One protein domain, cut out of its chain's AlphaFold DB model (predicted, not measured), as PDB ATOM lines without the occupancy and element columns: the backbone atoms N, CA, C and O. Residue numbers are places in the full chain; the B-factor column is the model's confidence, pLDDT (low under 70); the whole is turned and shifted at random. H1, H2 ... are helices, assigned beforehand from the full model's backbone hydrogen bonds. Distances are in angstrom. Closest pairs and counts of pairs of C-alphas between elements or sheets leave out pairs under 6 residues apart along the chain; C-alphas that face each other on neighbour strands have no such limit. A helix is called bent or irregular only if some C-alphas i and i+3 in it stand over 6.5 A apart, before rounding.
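What this domain is: This is residues 2 to 81 and 95 to 146 of the 325 residues of an uncharacterized protein of Candida maltosa (strain Xu316) (UniProt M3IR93). The model is a four-helix bundle, H5 to H8, running up and down, with a looser group of four shorter helices, H1 to H4, set beside it. H6 lies nearest the middle, and the long H5 reaches from the smaller group along the bundle to the cut. The printed part has 132 residues with eight named helices, H1 to H8 in chain order, and no named strand; the class is all helix. It is compact, with a radius of gyration of the C-alphas of 13.9 A, and rounded, spanning 38 by 31 by 26 A.

How they stand to each other: H1, residues 2 to 5, only just touches H3, residues 27 to 33, with 3 pairs of C-alphas within 8 A; the closest are Leu 4 and Ala 32, 5.7 A apart. H2, residues 11 to 19, touches H4, residues 46 to 56, at a shallow tilt of 22 degrees, the same way; the closest C-alphas, of Thr 15 and Asn 48, are 5.7 A apart. H3 and H4 are close but not clearly touching, with C-alphas 33 and 52 at 6.0 A. H5, residues 62 to 81, touches H3 with residues 64 to 68 alone, closest at the C-alphas of Tyr 27 and Phe 64, 5.4 A. H5 also touches H6, residues 97 to 108, opposite ways at a shallow tilt of 34 degrees, only just short of steep; the closest C-alphas, of Phe 72 and Gln 101, are 7.2 A apart. H6 and H7, residues 112 to 125, form a helical hairpin, with the closest C-alphas, of Ala 102 and Ala 118, at 5.4 A. H7 and H8, residues 130 to 142, form another, with the C-alphas of Ala 122 and Ala 136 closest at 4.6 A. H4 and H6 are near each other, while H2 and H8 are apart. Each O i to N i+4 pair is within hydrogen-bond range in H3, H4, H6, H7 and H8, against 3 of 5 in H2 and 14 of 16 in H5; H1 is too short for such a pair.

Where its parts are: H1 begins at C-alpha 2, (133.964, 145.894, 153.568). H4 is 15.5 A long, H5 30.0 A, H6 16.2 A, H7 20.0 A and H8 18.7 A. H5 is irregular, but only just: C-alphas 63 and 66 are 6.9 A apart. H8 ends at C-alpha 142, (117.835, 161.778, 169.534).

The domain as a whole: The two C-alphas farthest apart, of Ser 24 and Ser 127, are 38.9 A apart. Residues 82 to 94 are not printed, and C-alphas 81 and 95 are 14.0 A apart across that cut. The link from H3 to H4, residues 34 to 45, is long. Mean pLDDT of the printed part is 91.7; residues 78 to 81 and residue 95 are under 70.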
ATOM      1  N   ASN A   2     132.750 145.502 152.818       81.38
ATOM      2  CA  ASN A   2     133.964 145.894 153.568       81.38
ATOM      3  C   ASN A   2     134.298 147.397 153.531       81.38
ATOM      4  O   ASN A   2     134.769 147.937 154.522       81.38
ATOM      5  N   GLN A   3     133.994 148.076 152.422       87.44
ATOM      6  CA  GLN A   3     134.198 149.521 152.275       87.44
ATOM      7  C   GLN A   3     133.324 150.375 153.207       87.44
ATOM      8  O   GLN A   3     133.703 151.495 153.501       87.44
ATOM      9  N   LEU A   4     132.170 149.875 153.665       89.00
ATOM     10  CA  LEU A   4     131.299 150.606 154.593       89.00
ATOM     11  C   LEU A   4     131.782 150.530 156.049       89.00
ATOM     12  O   LEU A   4     131.263 151.256 156.887       89.00
ATOM     13  N   PHE A   5     132.745 149.657 156.359       88.88
ATOM     14  CA  PHE A   5     133.359 149.600 157.689       88.88
ATOM     15  C   PHE A   5     134.567 150.529 157.829       88.88
ATOM     16  O   PHE A   5     135.054 150.717 158.939       88.88
ATOM     17  N   ASP A   6     135.052 151.087 156.722       87.75
ATOM     18  CA  ASP A   6     136.014 152.183 156.720       87.75
ATOM     19  C   ASP A   6     135.241 153.491 156.885       87.75
ATOM     20  O   ASP A   6     134.273 153.702 156.159       87.75
ATOM     21  N   THR A   7     135.647 154.355 157.814       87.69
ATOM     22  CA  THR A   7     135.020 155.652 158.144       87.69
ATOM     23  C   THR A   7     135.929 156.848 157.844       87.69
ATOM     24  O   THR A   7     135.639 157.974 158.236       87.69
ATOM     25  N   SER A   8     137.026 156.626 157.110       89.00
ATOM     26  CA  SER A   8     138.040 157.644 156.808       89.00
ATOM     27  C   SER A   8     137.705 158.572 155.630       89.00
ATOM     28  O   SER A   8     138.447 159.520 155.356       89.00
ATOM     29  N   HIS A   9     136.606 158.324 154.915       91.75
ATOM     30  CA  HIS A   9     136.231 159.077 153.719       91.75
ATOM     31  C   HIS A   9     135.108 160.099 153.980       91.75
ATOM     32  O   HIS A   9     134.402 160.028 154.984       91.75
ATOM     33  N   PRO A  10     134.911 161.083 153.086       92.88
ATOM     34  CA  PRO A  10     133.786 162.005 153.199       92.88
ATOM     35  C   PRO A  10     132.437 161.334 152.859       92.88
ATOM     36  O   PRO A  10     132.405 160.339 152.129       92.88
ATOM     37  N   PRO A  11     131.299 161.926 153.264       93.44
ATOM     38  CA  PRO A  11     129.963 161.337 153.087       93.44
ATOM     39  C   PRO A  11     129.582 161.013 151.635       93.44
ATOM     40  O   PRO A  11     128.902 160.021 151.340       93.44
ATOM     41  N   SER A  12     130.066 161.820 150.686       94.00
ATOM     42  CA  SER A  12     129.823 161.632 149.253       94.00
ATOM     43  C   SER A  12     130.375 160.304 148.725       94.00
ATOM     44  O   SER A  12     129.782 159.716 147.821       94.00
ATOM     45  N   TYR A  13     131.473 159.806 149.302       94.44
ATOM     46  CA  TYR A  13     132.046 158.506 148.952       94.44
ATOM     47  C   TYR A  13     131.075 157.370 149.304       94.44
ATOM     48  O   TYR A  13     130.722 156.556 148.448       94.44
ATOM     49  N   TYR A  14     130.557 157.366 150.534       95.19
ATOM     50  CA  TYR A  14     129.625 156.336 150.997       95.19
ATOM     51  C   TYR A  14     128.253 156.439 150.343       95.19
ATOM     52  O   TYR A  14     127.598 155.420 150.152       95.19
ATOM     53  N   THR A  15     127.829 157.636 149.931       94.81
ATOM     54  CA  THR A  15     126.545 157.840 149.239       94.81
ATOM     55  C   THR A  15     126.443 156.968 147.984       94.81
ATOM     56  O   THR A  15     125.434 156.295 147.770       94.81
ATOM     57  N   GLY A  16     127.505 156.924 147.172       92.88
ATOM     58  CA  GLY A  16     127.553 156.073 145.980       92.88
ATOM     59  C   GLY A  16     127.525 154.578 146.310       92.88
ATOM     60  O   GLY A  16     126.874 153.805 145.607       92.88
ATOM     61  N   ILE A  17     128.188 154.170 147.395       94.50
ATOM     62  CA  ILE A  17     128.232 152.770 147.842       94.50
ATOM     63  C   ILE A  17     126.860 152.329 148.360       94.50
ATOM     64  O   ILE A  17     126.360 151.289 147.941       94.50
ATOM     65  N   LEU A  18     126.227 153.130 149.223       95.25
ATOM     66  CA  LEU A  18     124.915 152.833 149.800       95.25
ATOM     67  C   LEU A  18     123.826 152.738 148.724       95.25
ATOM     68  O   LEU A  18     122.991 151.844 148.784       95.25
ATOM     69  N   LYS A  19     123.848 153.597 147.694       94.25
ATOM     70  CA  LYS A  19     122.866 153.530 146.593       94.25
ATOM     71  C   LYS A  19     122.920 152.214 145.810       94.25
ATOM     72  O   LYS A  19     121.892 151.783 145.296       94.25
ATOM     73  N   ASN A  20     124.093 151.588 145.735       93.19
ATOM     74  CA  ASN A  20     124.349 150.404 144.911       93.19
ATOM     75  C   ASN A  20     124.580 149.124 145.730       93.19
ATOM     76  O   ASN A  20     125.015 148.115 145.174       93.19
ATOM     77  N   ILE A  21     124.350 149.154 147.045       93.25
ATOM     78  CA  ILE A  21     124.608 147.994 147.897       93.25
ATOM     79  C   ILE A  21     123.608 146.864 147.629       93.25
ATOM     80  O   ILE A  21     122.422 147.104 147.392       93.25
ATOM     81  N   ASP A  22     124.094 145.624 147.700       89.69
ATOM     82  CA  ASP A  22     123.242 144.437 147.747       89.69
ATOM     83  C   ASP A  22     122.352 144.486 148.997       89.69
ATOM     84  O   ASP A  22     122.845 144.613 150.119       89.69
ATOM     85  N   ARG A  23     121.037 144.402 148.785       91.25
ATOM     86  CA  ARG A  23     120.013 144.487 149.837       91.25
ATOM     87  C   ARG A  23     119.601 143.119 150.377       91.25
ATOM     88  O   ARG A  23     118.628 143.023 151.119       91.25
ATOM     89  N   SER A  24     120.318 142.062 149.999       91.06
ATOM     90  CA  SER A  24     120.109 140.720 150.536       91.06
ATOM     91  C   SER A  24     120.229 140.737 152.071       91.06
ATOM     92  O   SER A  24     121.275 141.145 152.593       91.06
ATOM     93  N   PRO A  25     119.188 140.304 152.815       92.56
ATOM     94  CA  PRO A  25     119.169 140.406 154.271       92.56
ATOM     95  C   PRO A  25     120.325 139.627 154.896       92.56
ATOM     96  O   PRO A  25     120.455 138.417 154.710       92.56
ATOM     97  N   SER A  26     121.175 140.322 155.642       95.12
ATOM     98  CA  SER A  26     122.290 139.725 156.373       95.12
ATOM     99  C   SER A  26     122.648 140.574 157.585       95.12
ATOM    100  O   SER A  26     122.425 141.790 157.601       95.12
ATOM    101  N   TYR A  27     123.244 139.938 158.593       95.50
ATOM    102  CA  TYR A  27     123.750 140.645 159.766       95.50
ATOM    103  C   TYR A  27     124.803 141.693 159.375       95.50
ATOM    104  O   TYR A  27     124.818 142.806 159.889       95.50
ATOM    105  N   GLU A  28     125.658 141.360 158.416       95.31
ATOM    106  CA  GLU A  28     126.752 142.175 157.907       95.31
ATOM    107  C   GLU A  28     126.232 143.427 157.204       95.31
ATOM    108  O   GLU A  28     126.825 144.495 157.375       95.31
ATOM    109  N   LEU A  29     125.109 143.320 156.482       95.62
ATOM    110  CA  LEU A  29     124.425 144.472 155.903       95.62
ATOM    111  C   LEU A  29     123.906 145.392 157.009       95.62
ATOM    112  O   LEU A  29     124.269 146.563 157.033       95.62
ATOM    113  N   VAL A  30     123.130 144.868 157.964       96.88
ATOM    114  CA  VAL A  30     122.585 145.653 159.092       96.88
ATOM    115  C   VAL A  30     123.706 146.327 159.891       96.88
ATOM    116  O   VAL A  30     123.646 147.519 160.191       96.88
ATOM    117  N   LYS A  31     124.783 145.593 160.176       95.88
ATOM    118  CA  LYS A  31     125.960 146.119 160.866       95.88
ATOM    119  C   LYS A  31     126.637 147.231 160.067       95.88
ATOM    120  O   LYS A  31     126.991 148.247 160.655       95.88
ATOM    121  N   ALA A  32     126.822 147.062 158.760       94.88
ATOM    122  CA  ALA A  32     127.411 148.095 157.913       94.88
ATOM    123  C   ALA A  32     126.526 149.346 157.863       94.88
ATOM    124  O   ALA A  32     127.033 150.447 158.034       94.88
ATOM    125  N   LEU A  33     125.209 149.190 157.720       96.56
ATOM    126  CA  LEU A  33     124.259 150.306 157.740       96.56
ATOM    127  C   LEU A  33     124.295 151.069 159.073       96.56
ATOM    128  O   LEU A  33     124.230 152.297 159.070       96.56
ATOM    129  N   SER A  34     124.507 150.372 160.197       96.06
ATOM    130  CA  SER A  34     124.637 151.008 161.516       96.06
ATOM    131  C   SER A  34     125.810 151.987 161.640       96.06
ATOM    132  O   SER A  34     125.793 152.834 162.529       96.06
ATOM    133  N   TYR A  35     126.811 151.926 160.754       94.81
ATOM    134  CA  TYR A  35     127.946 152.862 160.747       94.81
ATOM    135  C   TYR A  35     127.609 154.184 160.047       94.81
ATOM    136  O   TYR A  35     128.361 155.141 160.189       94.81
ATOM    137  N   HIS A  36     126.503 154.244 159.296       95.25
ATOM    138  CA  HIS A  36     126.150 155.371 158.420       95.25
ATOM    139  C   HIS A  36     124.797 156.008 158.768       95.25
ATOM    140  O   HIS A  36     124.212 156.710 157.944       95.25
ATOM    141  N   ALA A  37     124.280 155.725 159.965       93.44
ATOM    142  CA  ALA A  37     122.930 156.097 160.379       93.44
ATOM    143  C   ALA A  37     122.858 157.483 161.031       93.44
ATOM    144  O   ALA A  37     121.882 158.195 160.825       93.44
ATOM    145  N   ASP A  38     123.889 157.875 161.787       94.62
ATOM    146  CA  ASP A  38     123.937 159.192 162.427       94.62
ATOM    147  C   ASP A  38     124.326 160.269 161.401       94.62
ATOM    148  O   ASP A  38     125.478 160.291 160.959       94.62
ATOM    149  N   PRO A  39     123.423 161.199 161.034       94.44
ATOM    150  CA  PRO A  39     123.690 162.211 160.014       94.44
ATOM    151  C   PRO A  39     124.711 163.273 160.451       94.44
ATOM    152  O   PRO A  39     125.073 164.128 159.644       94.44
ATOM    153  N   ASN A  40     125.148 163.263 161.712       92.50
ATOM    154  CA  ASN A  40     125.992 164.298 162.299       92.50
ATOM    155  C   ASN A  40     127.484 163.966 162.311       92.50
ATOM    156  O   ASN A  40     128.292 164.837 162.658       92.50
ATOM    157  N   LEU A  41     127.853 162.730 161.983       91.81
ATOM    158  CA  LEU A  41     129.243 162.286 161.956       91.81
ATOM    159  C   LEU A  41     129.948 162.720 160.672       91.81
ATOM    160  O   LEU A  41     129.326 162.947 159.640       91.81
ATOM    161  N   GLN A  42     131.277 162.819 160.734       90.75
ATOM    162  CA  GLN A  42     132.090 163.413 159.666       90.75
ATOM    163  C   GLN A  42     132.018 162.659 158.332       90.75
ATOM    164  O   GLN A  42     132.157 163.277 157.278       90.75
ATOM    165  N   TRP A  43     131.797 161.345 158.373       92.50
ATOM    166  CA  TRP A  43     131.654 160.495 157.190       92.50
ATOM    167  C   TRP A  43     130.189 160.233 156.808       92.50
ATOM    168  O   TRP A  43     129.926 159.541 155.826       92.50
ATOM    169  N   CYS A  44     129.236 160.794 157.555       92.50
ATOM    170  CA  CYS A  44     127.806 160.650 157.321       92.50
ATOM    171  C   CYS A  44     127.176 161.949 156.809       92.50
ATOM    172  O   CYS A  44     127.751 163.033 156.866       92.50
ATOM    173  N   SER A  45     125.947 161.841 156.314       94.62
ATOM    174  CA  SER A  45     125.116 162.985 155.952       94.62
ATOM    175  C   SER A  45     123.639 162.639 156.107       94.62
ATOM    176  O   SER A  45     123.275 161.465 156.208       94.62
ATOM    177  N   SER A  46     122.769 163.649 156.052       95.81
ATOM    178  CA  SER A  46     121.320 163.428 155.991       95.81
ATOM    179  C   SER A  46     120.909 162.571 154.788       95.81
ATOM    180  O   SER A  46     119.983 161.776 154.908       95.81
ATOM    181  N   GLU A  47     121.610 162.680 153.652       96.12
ATOM    182  CA  GLU A  47     121.365 161.820 152.488       96.12
ATOM    183  C   GLU A  47     121.748 160.363 152.790       96.12
ATOM    184  O   GLU A  47     120.968 159.456 152.504       96.12
ATOM    185  N   ASN A  48     122.905 160.120 153.423       94.69
ATOM    186  CA  ASN A  48     123.311 158.769 153.829       94.69
ATOM    187  C   ASN A  48     122.285 158.138 154.778       94.69
ATOM    188  O   ASN A  48     121.851 157.016 154.525       94.69
ATOM    189  N   ALA A  49     121.858 158.874 155.809       95.44
ATOM    190  CA  ALA A  49     120.867 158.404 156.773       95.44
ATOM    191  C   ALA A  49     119.530 158.061 156.089       95.44
ATOM    192  O   ALA A  49     118.967 156.995 156.316       95.44
ATOM    193  N   GLN A  50     119.054 158.896 155.159       96.56
ATOM    194  CA  GLN A  50     117.842 158.605 154.381       96.56
ATOM    195  C   GLN A  50     117.972 157.341 153.520       96.56
ATOM    196  O   GLN A  50     117.024 156.561 153.420       96.56
ATOM    197  N   ILE A  51     119.138 157.119 152.904       96.56
ATOM    198  CA  ILE A  51     119.387 155.901 152.124       96.56
ATOM    199  C   ILE A  51     119.404 154.675 153.042       96.56
ATOM    200  O   ILE A  51     118.810 153.660 152.685       96.56
ATOM    201  N   VAL A  52     120.038 154.763 154.218       96.69
ATOM    202  CA  VAL A  52     120.028 153.691 155.227       96.69
ATOM    203  C   VAL A  52     118.593 153.320 155.599       96.69
ATOM    204  O   VAL A  52     118.245 152.142 155.522       96.69
ATOM    205  N   ASN A  53     117.752 154.313 155.895       95.88
ATOM    206  CA  ASN A  53     116.340 154.101 156.215       95.88
ATOM    207  C   ASN A  53     115.612 153.380 155.068       95.88
ATOM    208  O   ASN A  53     115.007 152.332 155.270       95.88
ATOM    209  N   SER A  54     115.777 153.862 153.830       96.00
ATOM    210  CA  SER A  54     115.171 153.236 152.646       96.00
ATOM    211  C   SER A  54     115.629 151.792 152.407       96.00
ATOM    212  O   SER A  54     114.877 150.994 151.840       96.00
ATOM    213  N   ILE A  55     116.865 151.449 152.775       96.06
ATOM    214  CA  ILE A  55     117.371 150.081 152.657       96.06
ATOM    215  C   ILE A  55     116.733 149.189 153.726       96.06
ATOM    216  O   ILE A  55     116.297 148.088 153.391       96.06
ATOM    217  N   LEU A  56     116.641 149.645 154.974       95.50
ATOM    218  CA  LEU A  56     116.026 148.864 156.053       95.50
ATOM    219  C   LEU A  56     114.536 148.621 155.829       95.50
ATOM    220  O   LEU A  56     114.071 147.515 156.074       95.50
ATOM    221  N   ASP A  57     113.820 149.584 155.253       93.94
ATOM    222  CA  ASP A  57     112.409 149.417 154.885       93.94
ATOM    223  C   ASP A  57     112.188 148.343 153.800       93.94
ATOM    224  O   ASP A  57     111.057 147.927 153.546       93.94
ATOM    225  N   SER A  58     113.255 147.885 153.129       94.56
ATOM    226  CA  SER A  58     113.160 146.911 152.035       94.56
ATOM    227  C   SER A  58     113.255 145.443 152.465       94.56
ATOM    228  O   SER A  58     113.043 144.566 151.625       94.56
ATOM    229  N   PHE A  59     113.546 145.149 153.738       94.44
ATOM    230  CA  PHE A  59     113.602 143.775 154.245       94.44
ATOM    231  C   PHE A  59     113.340 143.663 155.754       94.44
ATOM    232  O   PHE A  59     113.419 144.636 156.492       94.44
ATOM    233  N   ASP A  60     113.073 142.444 156.237       94.25
ATOM    234  CA  ASP A  60     112.931 142.198 157.675       94.25
ATOM    235  C   ASP A  60     114.300 142.143 158.373       94.25
ATOM    236  O   ASP A  60     115.020 141.141 158.310       94.25
ATOM    237  N   TYR A  61     114.676 143.244 159.024       95.38
ATOM    238  CA  TYR A  61     115.943 143.379 159.743       95.38
ATOM    239  C   TYR A  61     115.873 142.937 161.216       95.38
ATOM    240  O   TYR A  61     116.919 142.764 161.849       95.38
ATOM    241  N   HIS A  62     114.674 142.735 161.778       95.38
ATOM    242  CA  HIS A  62     114.475 142.443 163.204       95.38
ATOM    243  C   HIS A  62     115.276 141.237 163.723       95.38
ATOM    244  O   HIS A  62     115.818 141.337 164.829       95.38
ATOM    245  N   PRO A  63     115.446 140.130 162.965       97.12
ATOM    246  CA  PRO A  63     116.237 138.985 163.424       97.12
ATOM    247  C   PRO A  63     117.706 139.316 163.733       97.12
ATOM    248  O   PRO A  63     118.343 138.613 164.517       97.12
ATOM    249  N   PHE A  64     118.251 140.386 163.145       97.06
ATOM    250  CA  PHE A  64     119.656 140.778 163.283       97.06
ATOM    251  C   PHE A  64     119.901 141.774 164.430       97.06
ATOM    252  O   PHE A  64     121.037 141.914 164.894       97.06
ATOM    253  N   ILE A  65     118.851 142.440 164.927       97.00
ATOM    254  CA  ILE A  65     118.947 143.457 165.987       97.00
ATOM    255  C   ILE A  65     119.507 142.894 167.305       97.00
ATOM    256  O   ILE A  65     120.426 143.512 167.847       97.00
ATOM    257  N   PRO A  66     119.076 141.723 167.823       96.31
ATOM    258  CA  PRO A  66     119.626 141.184 169.070       96.31
ATOM    259  C   PRO A  66     121.141 140.948 169.012       96.31
ATOM    260  O   PRO A  66     121.860 141.235 169.972       96.31
ATOM    261  N   GLN A  67     121.646 140.469 167.870       96.12
ATOM    262  CA  GLN A  67     123.080 140.265 167.666       96.12
ATOM    263  C   GLN A  67     123.835 141.601 167.635       96.12
ATOM    264  O   GLN A  67     124.921 141.704 168.214       96.12
ATOM    265  N   LEU A  68     123.246 142.638 167.026       95.50
ATOM    266  CA  LEU A  68     123.830 143.977 166.990       95.50
ATOM    267  C   LEU A  68     123.879 144.606 168.390       95.50
ATOM    268  O   LEU A  68     124.920 145.140 168.768       95.50
ATOM    269  N   ILE A  69     122.812 144.473 169.188       95.00
ATOM    270  CA  ILE A  69     122.772 144.924 170.592       95.00
ATOM    271  C   ILE A  69     123.861 144.220 171.409       95.00
ATOM    272  O   ILE A  69     124.617 144.873 172.131       95.00
ATOM    273  N   HIS A  70     124.000 142.898 171.262       93.94
ATOM    274  CA  HIS A  70     125.054 142.144 171.942       93.94
ATOM    275  C   HIS A  70     126.456 142.649 171.554       93.94
ATOM    276  O   HIS A  70     127.302 142.865 172.424       93.94
ATOM    277  N   GLN A  71     126.712 142.884 170.261       90.75
ATOM    278  CA  GLN A  71     127.998 143.420 169.805       90.75
ATOM    279  C   GLN A  71     128.245 144.849 170.321       90.75
ATOM    280  O   GLN A  71     129.360 145.168 170.747       90.75
ATOM    281  N   PHE A  72     127.220 145.701 170.302       90.94
ATOM    282  CA  PHE A  72     127.287 147.066 170.815       90.94
ATOM    283  C   PHE A  72     127.653 147.064 172.304       90.94
ATOM    284  O   PHE A  72     128.645 147.674 172.698       90.94
ATOM    285  N   LYS A  73     126.957 146.256 173.110       89.50
ATOM    286  CA  LYS A  73     127.230 146.067 174.541       89.50
ATOM    287  C   LYS A  73     128.670 145.637 174.824       89.50
ATOM    288  O   LYS A  73     129.312 146.186 175.719       89.50
ATOM    289  N   GLU A  74     129.187 144.657 174.085       86.56
ATOM    290  CA  GLU A  74     130.561 144.174 174.269       86.56
ATOM    291  C   GLU A  74     131.605 145.233 173.905       86.56
ATOM    292  O   GLU A  74     132.607 145.382 174.610       86.56
ATOM    293  N   THR A  75     131.357 146.013 172.852       81.19
ATOM    294  CA  THR A  75     132.239 147.122 172.472       81.19
ATOM    295  C   THR A  75     132.210 148.233 173.527       81.19
ATOM    296  O   THR A  75     133.270 148.645 174.000       81.19
ATOM    297  N   SER A  76     131.024 148.628 174.002       76.19
ATOM    298  CA  SER A  76     130.865 149.653 175.044       76.19
ATOM    299  C   SER A  76     131.568 149.273 176.354       76.19
ATOM    300  O   SER A  76     132.296 150.081 176.930       76.19
ATOM    301  N   LYS A  77     131.462 148.011 176.802       74.62
ATOM    302  CA  LYS A  77     132.181 147.523 177.999       74.62
ATOM    303  C   LYS A  77     133.703 147.625 177.873       74.62
ATOM    304  O   LYS A  77     134.383 147.867 178.872       74.62
ATOM    305  N   ARG A  78     134.261 147.379 176.681       67.25
ATOM    306  CA  ARG A  78     135.716 147.449 176.457       67.25
ATOM    307  C   ARG A  78     136.233 148.876 176.586       67.25
ATOM    308  O   ARG A  78     137.319 149.058 177.131       67.25
ATOM    309  N   ILE A  79     135.457 149.863 176.144       62.12
ATOM    310  CA  ILE A  79     135.826 151.279 176.247       62.12
ATOM    311  C   ILE A  79     135.799 151.750 177.700       62.12
ATOM    312  O   ILE A  79     136.801 152.285 178.170       62.12
ATOM    313  N   ILE A  80     134.739 151.425 178.451       58.50
ATOM    314  CA  ILE A  80     134.605 151.796 179.873       58.50
ATOM    315  C   ILE A  80     135.787 151.276 180.717       58.50
ATOM    316  O   ILE A  80     136.243 151.929 181.652       58.50
ATOM    317  N   LYS A  81     136.340 150.100 180.385       55.84
ATOM    318  CA  LYS A  81     137.522 149.558 181.080       55.84
ATOM    319  C   LYS A  81     138.829 150.283 180.740       55.84
ATOM    320  O   LYS A  81     139.757 150.236 181.542       55.84
ATOM    321  N   ASN A  95     136.192 155.958 167.772       67.25
ATOM    322  CA  ASN A  95     135.122 155.592 168.718       67.25
ATOM    323  C   ASN A  95     133.738 156.067 168.237       67.25
ATOM    324  O   ASN A  95     132.733 155.452 168.582       67.25
ATOM    325  N   SER A  96     133.660 157.119 167.412       82.56
ATOM    326  CA  SER A  96     132.402 157.731 166.943       82.56
ATOM    327  C   SER A  96     131.469 156.768 166.201       82.56
ATOM    328  O   SER A  96     130.264 156.995 166.162       82.56
ATOM    329  N   VAL A  97     131.994 155.650 165.687       88.81
ATOM    330  CA  VAL A  97     131.190 154.538 165.165       88.81
ATOM    331  C   VAL A  97     130.162 154.073 166.196       88.81
ATOM    332  O   VAL A  97     129.018 153.822 165.836       88.81
ATOM    333  N   LEU A  98     130.518 154.015 167.483       89.75
ATOM    334  CA  LEU A  98     129.574 153.644 168.537       89.75
ATOM    335  C   LEU A  98     128.417 154.621 168.680       89.75
ATOM    336  O   LEU A  98     127.319 154.180 169.002       89.75
ATOM    337  N   LEU A  99     128.638 155.914 168.436       91.25
ATOM    338  CA  LEU A  99     127.544 156.883 168.423       91.25
ATOM    339  C   LEU A  99     126.608 156.612 167.245       91.25
ATOM    340  O   LEU A  99     125.402 156.568 167.454       91.25
ATOM    341  N   SER A 100     127.145 156.293 166.059       93.81
ATOM    342  CA  SER A 100     126.316 155.869 164.919       93.81
ATOM    343  C   SER A 100     125.540 154.586 165.205       93.81
ATOM    344  O   SER A 100     124.363 154.487 164.872       93.81
ATOM    345  N   GLN A 101     126.170 153.598 165.844       94.56
ATOM    346  CA  GLN A 101     125.488 152.356 166.208       94.56
ATOM    347  C   GLN A 101     124.406 152.588 167.266       94.56
ATOM    348  O   GLN A 101     123.340 151.985 167.178       94.56
ATOM    349  N   ALA A 102     124.654 153.466 168.242       95.38
ATOM    350  CA  ALA A 102     123.649 153.874 169.216       95.38
ATOM    351  C   ALA A 102     122.474 154.575 168.522       95.38
ATOM    352  O   ALA A 102     121.332 154.194 168.752       95.38
ATOM    353  N   TRP A 103     122.759 155.525 167.626       97.00
ATOM    354  CA  TRP A 103     121.764 156.225 166.810       97.00
ATOM    355  C   TRP A 103     120.892 155.245 166.022       97.00
ATOM    356  O   TRP A 103     119.669 155.263 166.123       97.00
ATOM    357  N   PHE A 104     121.526 154.312 165.314       97.62
ATOM    358  CA  PHE A 104     120.842 153.258 164.570       97.62
ATOM    359  C   PHE A 104     119.943 152.400 165.467       97.62
ATOM    360  O   PHE A 104     118.800 152.113 165.127       97.62
ATOM    361  N   LEU A 105     120.451 151.955 166.620       97.06
ATOM    362  CA  LEU A 105     119.684 151.111 167.535       97.06
ATOM    363  C   LEU A 105     118.511 151.868 168.169       97.06
ATOM    364  O   LEU A 105     117.509 151.236 168.492       97.06
ATOM    365  N   ILE A 106     118.605 153.191 168.321       97.12
ATOM    366  CA  ILE A 106     117.478 154.032 168.738       97.12
ATOM    367  C   ILE A 106     116.377 154.041 167.672       97.12
ATOM    368  O   ILE A 106     115.208 153.930 168.021       97.12
ATOM    369  N   ASP A 107     116.722 154.101 166.387       96.00
ATOM    370  CA  ASP A 107     115.712 154.127 165.320       96.00
ATOM    371  C   ASP A 107     115.083 152.747 165.065       96.00
ATOM    372  O   ASP A 107     113.882 152.638 164.824       96.00
ATOM    373  N   TYR A 108     115.880 151.676 165.150       95.44
ATOM    374  CA  TYR A 108     115.497 150.358 164.621       95.44
ATOM    375  C   TYR A 108     115.401 149.237 165.657       95.44
ATOM    376  O   TYR A 108     114.957 148.135 165.339       95.44
ATOM    377  N   GLY A 109     115.823 149.476 166.895       93.56
ATOM    378  CA  GLY A 109     115.911 148.440 167.924       93.56
ATOM    379  C   GLY A 109     115.640 148.942 169.334       93.56
ATOM    380  O   GLY A 109     116.119 148.324 170.287       93.56
ATOM    381  N   TYR A 110     114.924 150.062 169.480       95.38
ATOM    382  CA  TYR A 110     114.802 150.745 170.762       95.38
ATOM    383  C   TYR A 110     114.119 149.883 171.820       95.38
ATOM    384  O   TYR A 110     113.000 149.397 171.655       95.38
ATOM    385  N   ASN A 111     114.804 149.732 172.945       93.50
ATOM    386  CA  ASN A 111     114.295 149.126 174.163       93.50
ATOM    387  C   ASN A 111     115.053 149.712 175.368       93.50
ATOM    388  O   ASN A 111     115.944 150.554 175.215       93.50
ATOM    389  N   GLU A 112     114.711 149.264 176.576       91.94
ATOM    390  CA  GLU A 112     115.346 149.746 177.807       91.94
ATOM    391  C   GLU A 112     116.869 149.510 177.820       91.94
ATOM    392  O   GLU A 112     117.626 150.396 178.215       91.94
ATOM    393  N   GLU A 113     117.339 148.358 177.328       91.56
ATOM    394  CA  GLU A 113     118.772 148.049 177.252       91.56
ATOM    395  C   GLU A 113     119.508 149.002 176.300       91.56
ATOM    396  O   GLU A 113     120.579 149.505 176.643       91.56
ATOM    397  N   VAL A 114     118.925 149.310 175.138       93.12
ATOM    398  CA  VAL A 114     119.476 150.291 174.193       93.12
ATOM    399  C   VAL A 114     119.500 151.685 174.811       93.12
ATOM    400  O   VAL A 114     120.524 152.354 174.710       93.12
ATOM    401  N   SER A 115     118.441 152.108 175.511       93.56
ATOM    402  CA  SER A 115     118.409 153.400 176.218       93.56
ATOM    403  C   SER A 115     119.535 153.507 177.256       93.56
ATOM    404  O   SER A 115     120.267 154.502 177.280       93.56
ATOM    405  N   VAL A 116     119.749 152.458 178.062       92.25
ATOM    406  CA  VAL A 116     120.858 152.383 179.030       92.25
ATOM    407  C   VAL A 116     122.207 152.482 178.323       92.25
ATOM    408  O   VAL A 116     123.036 153.312 178.693       92.25
ATOM    409  N   LEU A 117     122.443 151.653 177.303       91.88
ATOM    410  CA  LEU A 117     123.732 151.604 176.614       91.88
ATOM    411  C   LEU A 117     124.035 152.907 175.864       91.88
ATOM    412  O   LEU A 117     125.152 153.403 175.963       91.88
ATOM    413  N   ALA A 118     123.052 153.493 175.176       93.25
ATOM    414  CA  ALA A 118     123.197 154.771 174.483       93.25
ATOM    415  C   ALA A 118     123.460 155.924 175.463       93.25
ATOM    416  O   ALA A 118     124.337 156.751 175.216       93.25
ATOM    417  N   THR A 119     122.774 155.947 176.612       93.12
ATOM    418  CA  THR A 119     123.025 156.943 177.667       93.12
ATOM    419  C   THR A 119     124.437 156.800 178.241       93.12
ATOM    420  O   THR A 119     125.136 157.797 178.405       93.12
ATOM    421  N   LEU A 120     124.901 155.571 178.504       91.31
ATOM    422  CA  LEU A 120     126.279 155.315 178.944       91.31
ATOM    423  C   LEU A 120     127.307 155.753 177.895       91.31
ATOM    424  O   LEU A 120     128.315 156.360 178.251       91.31
ATOM    425  N   SER A 121     127.046 155.488 176.611       90.31
ATOM    426  CA  SER A 121     127.880 155.978 175.511       90.31
ATOM    427  C   SER A 121     127.929 157.505 175.493       90.31
ATOM    428  O   SER A 121     129.017 158.068 175.437       90.31
ATOM    429  N   ALA A 122     126.795 158.194 175.627       92.75
ATOM    430  CA  ALA A 122     126.785 159.653 175.708       92.75
ATOM    431  C   ALA A 122     127.614 160.168 176.901       92.75
ATOM    432  O   ALA A 122     128.429 161.071 176.731       92.75
ATOM    433  N   ILE A 123     127.474 159.564 178.088       92.12
ATOM    434  CA  ILE A 123     128.265 159.917 179.282       92.12
ATOM    435  C   ILE A 123     129.769 159.766 179.026       92.12
ATOM    436  O   ILE A 123     130.538 160.664 179.373       92.12
ATOM    437  N   ASP A 124     130.194 158.660 178.412       88.12
ATOM    438  CA  ASP A 124     131.606 158.422 178.108       88.12
ATOM    439  C   ASP A 124     132.148 159.478 177.134       88.12
ATOM    440  O   ASP A 124     133.170 160.109 177.401       88.12
ATOM    441  N   PHE A 125     131.418 159.772 176.056       90.31
ATOM    442  CA  PHE A 125     131.834 160.764 175.059       90.31
ATOM    443  C   PHE A 125     131.816 162.199 175.590       90.31
ATOM    444  O   PHE A 125     132.660 163.008 175.196       90.31
ATOM    445  N   LEU A 126     130.938 162.508 176.550       92.56
ATOM    446  CA  LEU A 126     130.958 163.778 177.272       92.56
ATOM    447  C   LEU A 126     132.248 163.980 178.084       92.56
ATOM    448  O   LEU A 126     132.541 165.111 178.466       92.56
ATOM    449  N   SER A 127     133.051 162.942 178.330       86.88
ATOM    450  CA  SER A 127     134.357 163.056 178.998       86.88
ATOM    451  C   SER A 127     135.546 163.237 178.040       86.88
ATOM    452  O   SER A 127     136.667 163.457 178.494       86.88
ATOM    453  N   GLN A 128     135.311 163.183 176.725       87.50
ATOM    454  CA  GLN A 128     136.357 163.177 175.699       87.50
ATOM    455  C   GLN A 128     136.574 164.574 175.069       87.50
ATOM    456  O   GLN A 128     136.408 165.605 175.723       87.50
ATOM    457  N   SER A 129     136.993 164.617 173.797       88.62
ATOM    458  CA  SER A 129     137.237 165.840 173.022       88.62
ATOM    459  C   SER A 129     135.969 166.689 172.826       88.62
ATOM    460  O   SER A 129     134.855 166.182 172.930       88.62
ATOM    461  N   ILE A 130     136.111 167.977 172.493       90.31
ATOM    462  CA  ILE A 130     134.955 168.863 172.253       90.31
ATOM    463  C   ILE A 130     134.041 168.353 171.124       90.31
ATOM    464  O   ILE A 130     132.834 168.271 171.363       90.31
ATOM    465  N   PRO A 131     134.558 167.924 169.953       90.00
ATOM    466  CA  PRO A 131     133.724 167.279 168.939       90.00
ATOM    467  C   PRO A 131     132.955 166.068 169.482       90.00
ATOM    468  O   PRO A 131     131.758 165.951 169.234       90.00
ATOM    469  N   SER A 132     133.602 165.208 170.280       89.88
ATOM    470  CA  SER A 132     132.946 164.056 170.921       89.88
ATOM    471  C   SER A 132     131.803 164.486 171.846       89.88
ATOM    472  O   SER A 132     130.726 163.896 171.797       89.88
ATOM    473  N   LYS A 133     132.005 165.537 172.655       93.88
ATOM    474  CA  LYS A 133     130.973 166.085 173.550       93.88
ATOM    475  C   LYS A 133     129.754 166.583 172.769       93.88
ATOM    476  O   LYS A 133     128.628 166.293 173.157       93.88
ATOM    477  N   ILE A 134     129.967 167.300 171.663       93.50
ATOM    478  CA  ILE A 134     128.879 167.801 170.806       93.50
ATOM    479  C   ILE A 134     128.081 166.634 170.211       93.50
ATOM    480  O   ILE A 134     126.853 166.645 170.255       93.50
ATOM    481  N   GLN A 135     128.758 165.595 169.716       92.31
ATOM    482  CA  GLN A 135     128.071 164.409 169.189       92.31
ATOM    483  C   GLN A 135     127.300 163.651 170.278       92.31
ATOM    484  O   GLN A 135     126.190 163.187 170.037       92.31
ATOM    485  N   ALA A 136     127.827 163.595 171.505       94.69
ATOM    486  CA  ALA A 136     127.091 163.035 172.634       94.69
ATOM    487  C   ALA A 136     125.789 163.804 172.910       94.69
ATOM    488  O   ALA A 136     124.756 163.179 173.124       94.69
ATOM    489  N   PHE A 137     125.803 165.140 172.853       97.00
ATOM    490  CA  PHE A 137     124.579 165.936 172.997       97.00
ATOM    491  C   PHE A 137     123.564 165.666 171.889       97.00
ATOM    492  O   PHE A 137     122.379 165.537 172.179       97.00
ATOM    493  N   LYS A 138     124.022 165.517 170.645       95.56
ATOM    494  CA  LYS A 138     123.150 165.168 169.517       95.56
ATOM    495  C   LYS A 138     122.506 163.793 169.694       95.56
ATOM    496  O   LYS A 138     121.310 163.659 169.463       95.56
ATOM    497  N   LEU A 139     123.262 162.803 170.174       95.56
ATOM    498  CA  LEU A 139     122.714 161.491 170.527       95.56
ATOM    499  C   LEU A 139     121.684 161.594 171.664       95.56
ATOM    500  O   LEU A 139     120.642 160.948 171.603       95.56
ATOM    501  N   LEU A 140     121.949 162.413 172.689       96.50
ATOM    502  CA  LEU A 140     120.994 162.648 173.777       96.50
ATOM    503  C   LEU A 140     119.702 163.307 173.277       96.50
ATOM    504  O   LEU A 140     118.632 162.957 173.761       96.50
ATOM    505  N   ASP A 141     119.784 164.240 172.323       96.00
ATOM    506  CA  ASP A 141     118.602 164.876 171.719       96.00
ATOM    507  C   ASP A 141     117.813 163.900 170.827       96.00
ATOM    508  O   ASP A 141     116.609 164.082 170.650       96.00
ATOM    509  N   HIS A 142     118.466 162.852 170.309       96.06
ATOM    510  CA  HIS A 142     117.835 161.778 169.534       96.06
ATOM    511  C   HIS A 142     117.167 160.701 170.404       96.06
ATOM    512  O   HIS A 142     116.298 159.967 169.936       96.06
ATOM    513  N   LEU A 143     117.545 160.586 171.681       95.06
ATOM    514  CA  LEU A 143     116.974 159.589 172.587       95.06
ATOM    515  C   LEU A 143     115.503 159.905 172.927       95.06
ATOM    516  O   LEU A 143     115.225 160.972 173.477       95.06
ATOM    517  N   PRO A 144     114.556 158.963 172.721       93.44
ATOM    518  CA  PRO A 144     113.146 159.181 173.050       93.44
ATOM    519  C   PRO A 144     112.904 159.400 174.545       93.44
ATOM    520  O   PRO A 144     112.038 160.182 174.937       93.44
ATOM    521  N   GLN A 145     113.639 158.667 175.388       89.62
ATOM    522  CA  GLN A 145     113.545 158.739 176.843       89.62
ATOM    523  C   GLN A 145     114.919 158.519 177.473       89.62
ATOM    524  O   GLN A 145     115.692 157.657 177.044       89.62
ATOM    525  N   LEU A 146     115.200 159.287 178.525       87.56
ATOM    526  CA  LEU A 146     116.408 159.136 179.325       87.56
ATOM    527  C   LEU A 146     116.209 158.059 180.382       87.56
ATOM    528  O   LEU A 146     115.143 157.954 180.988       87.56
TER     529      LEU A 146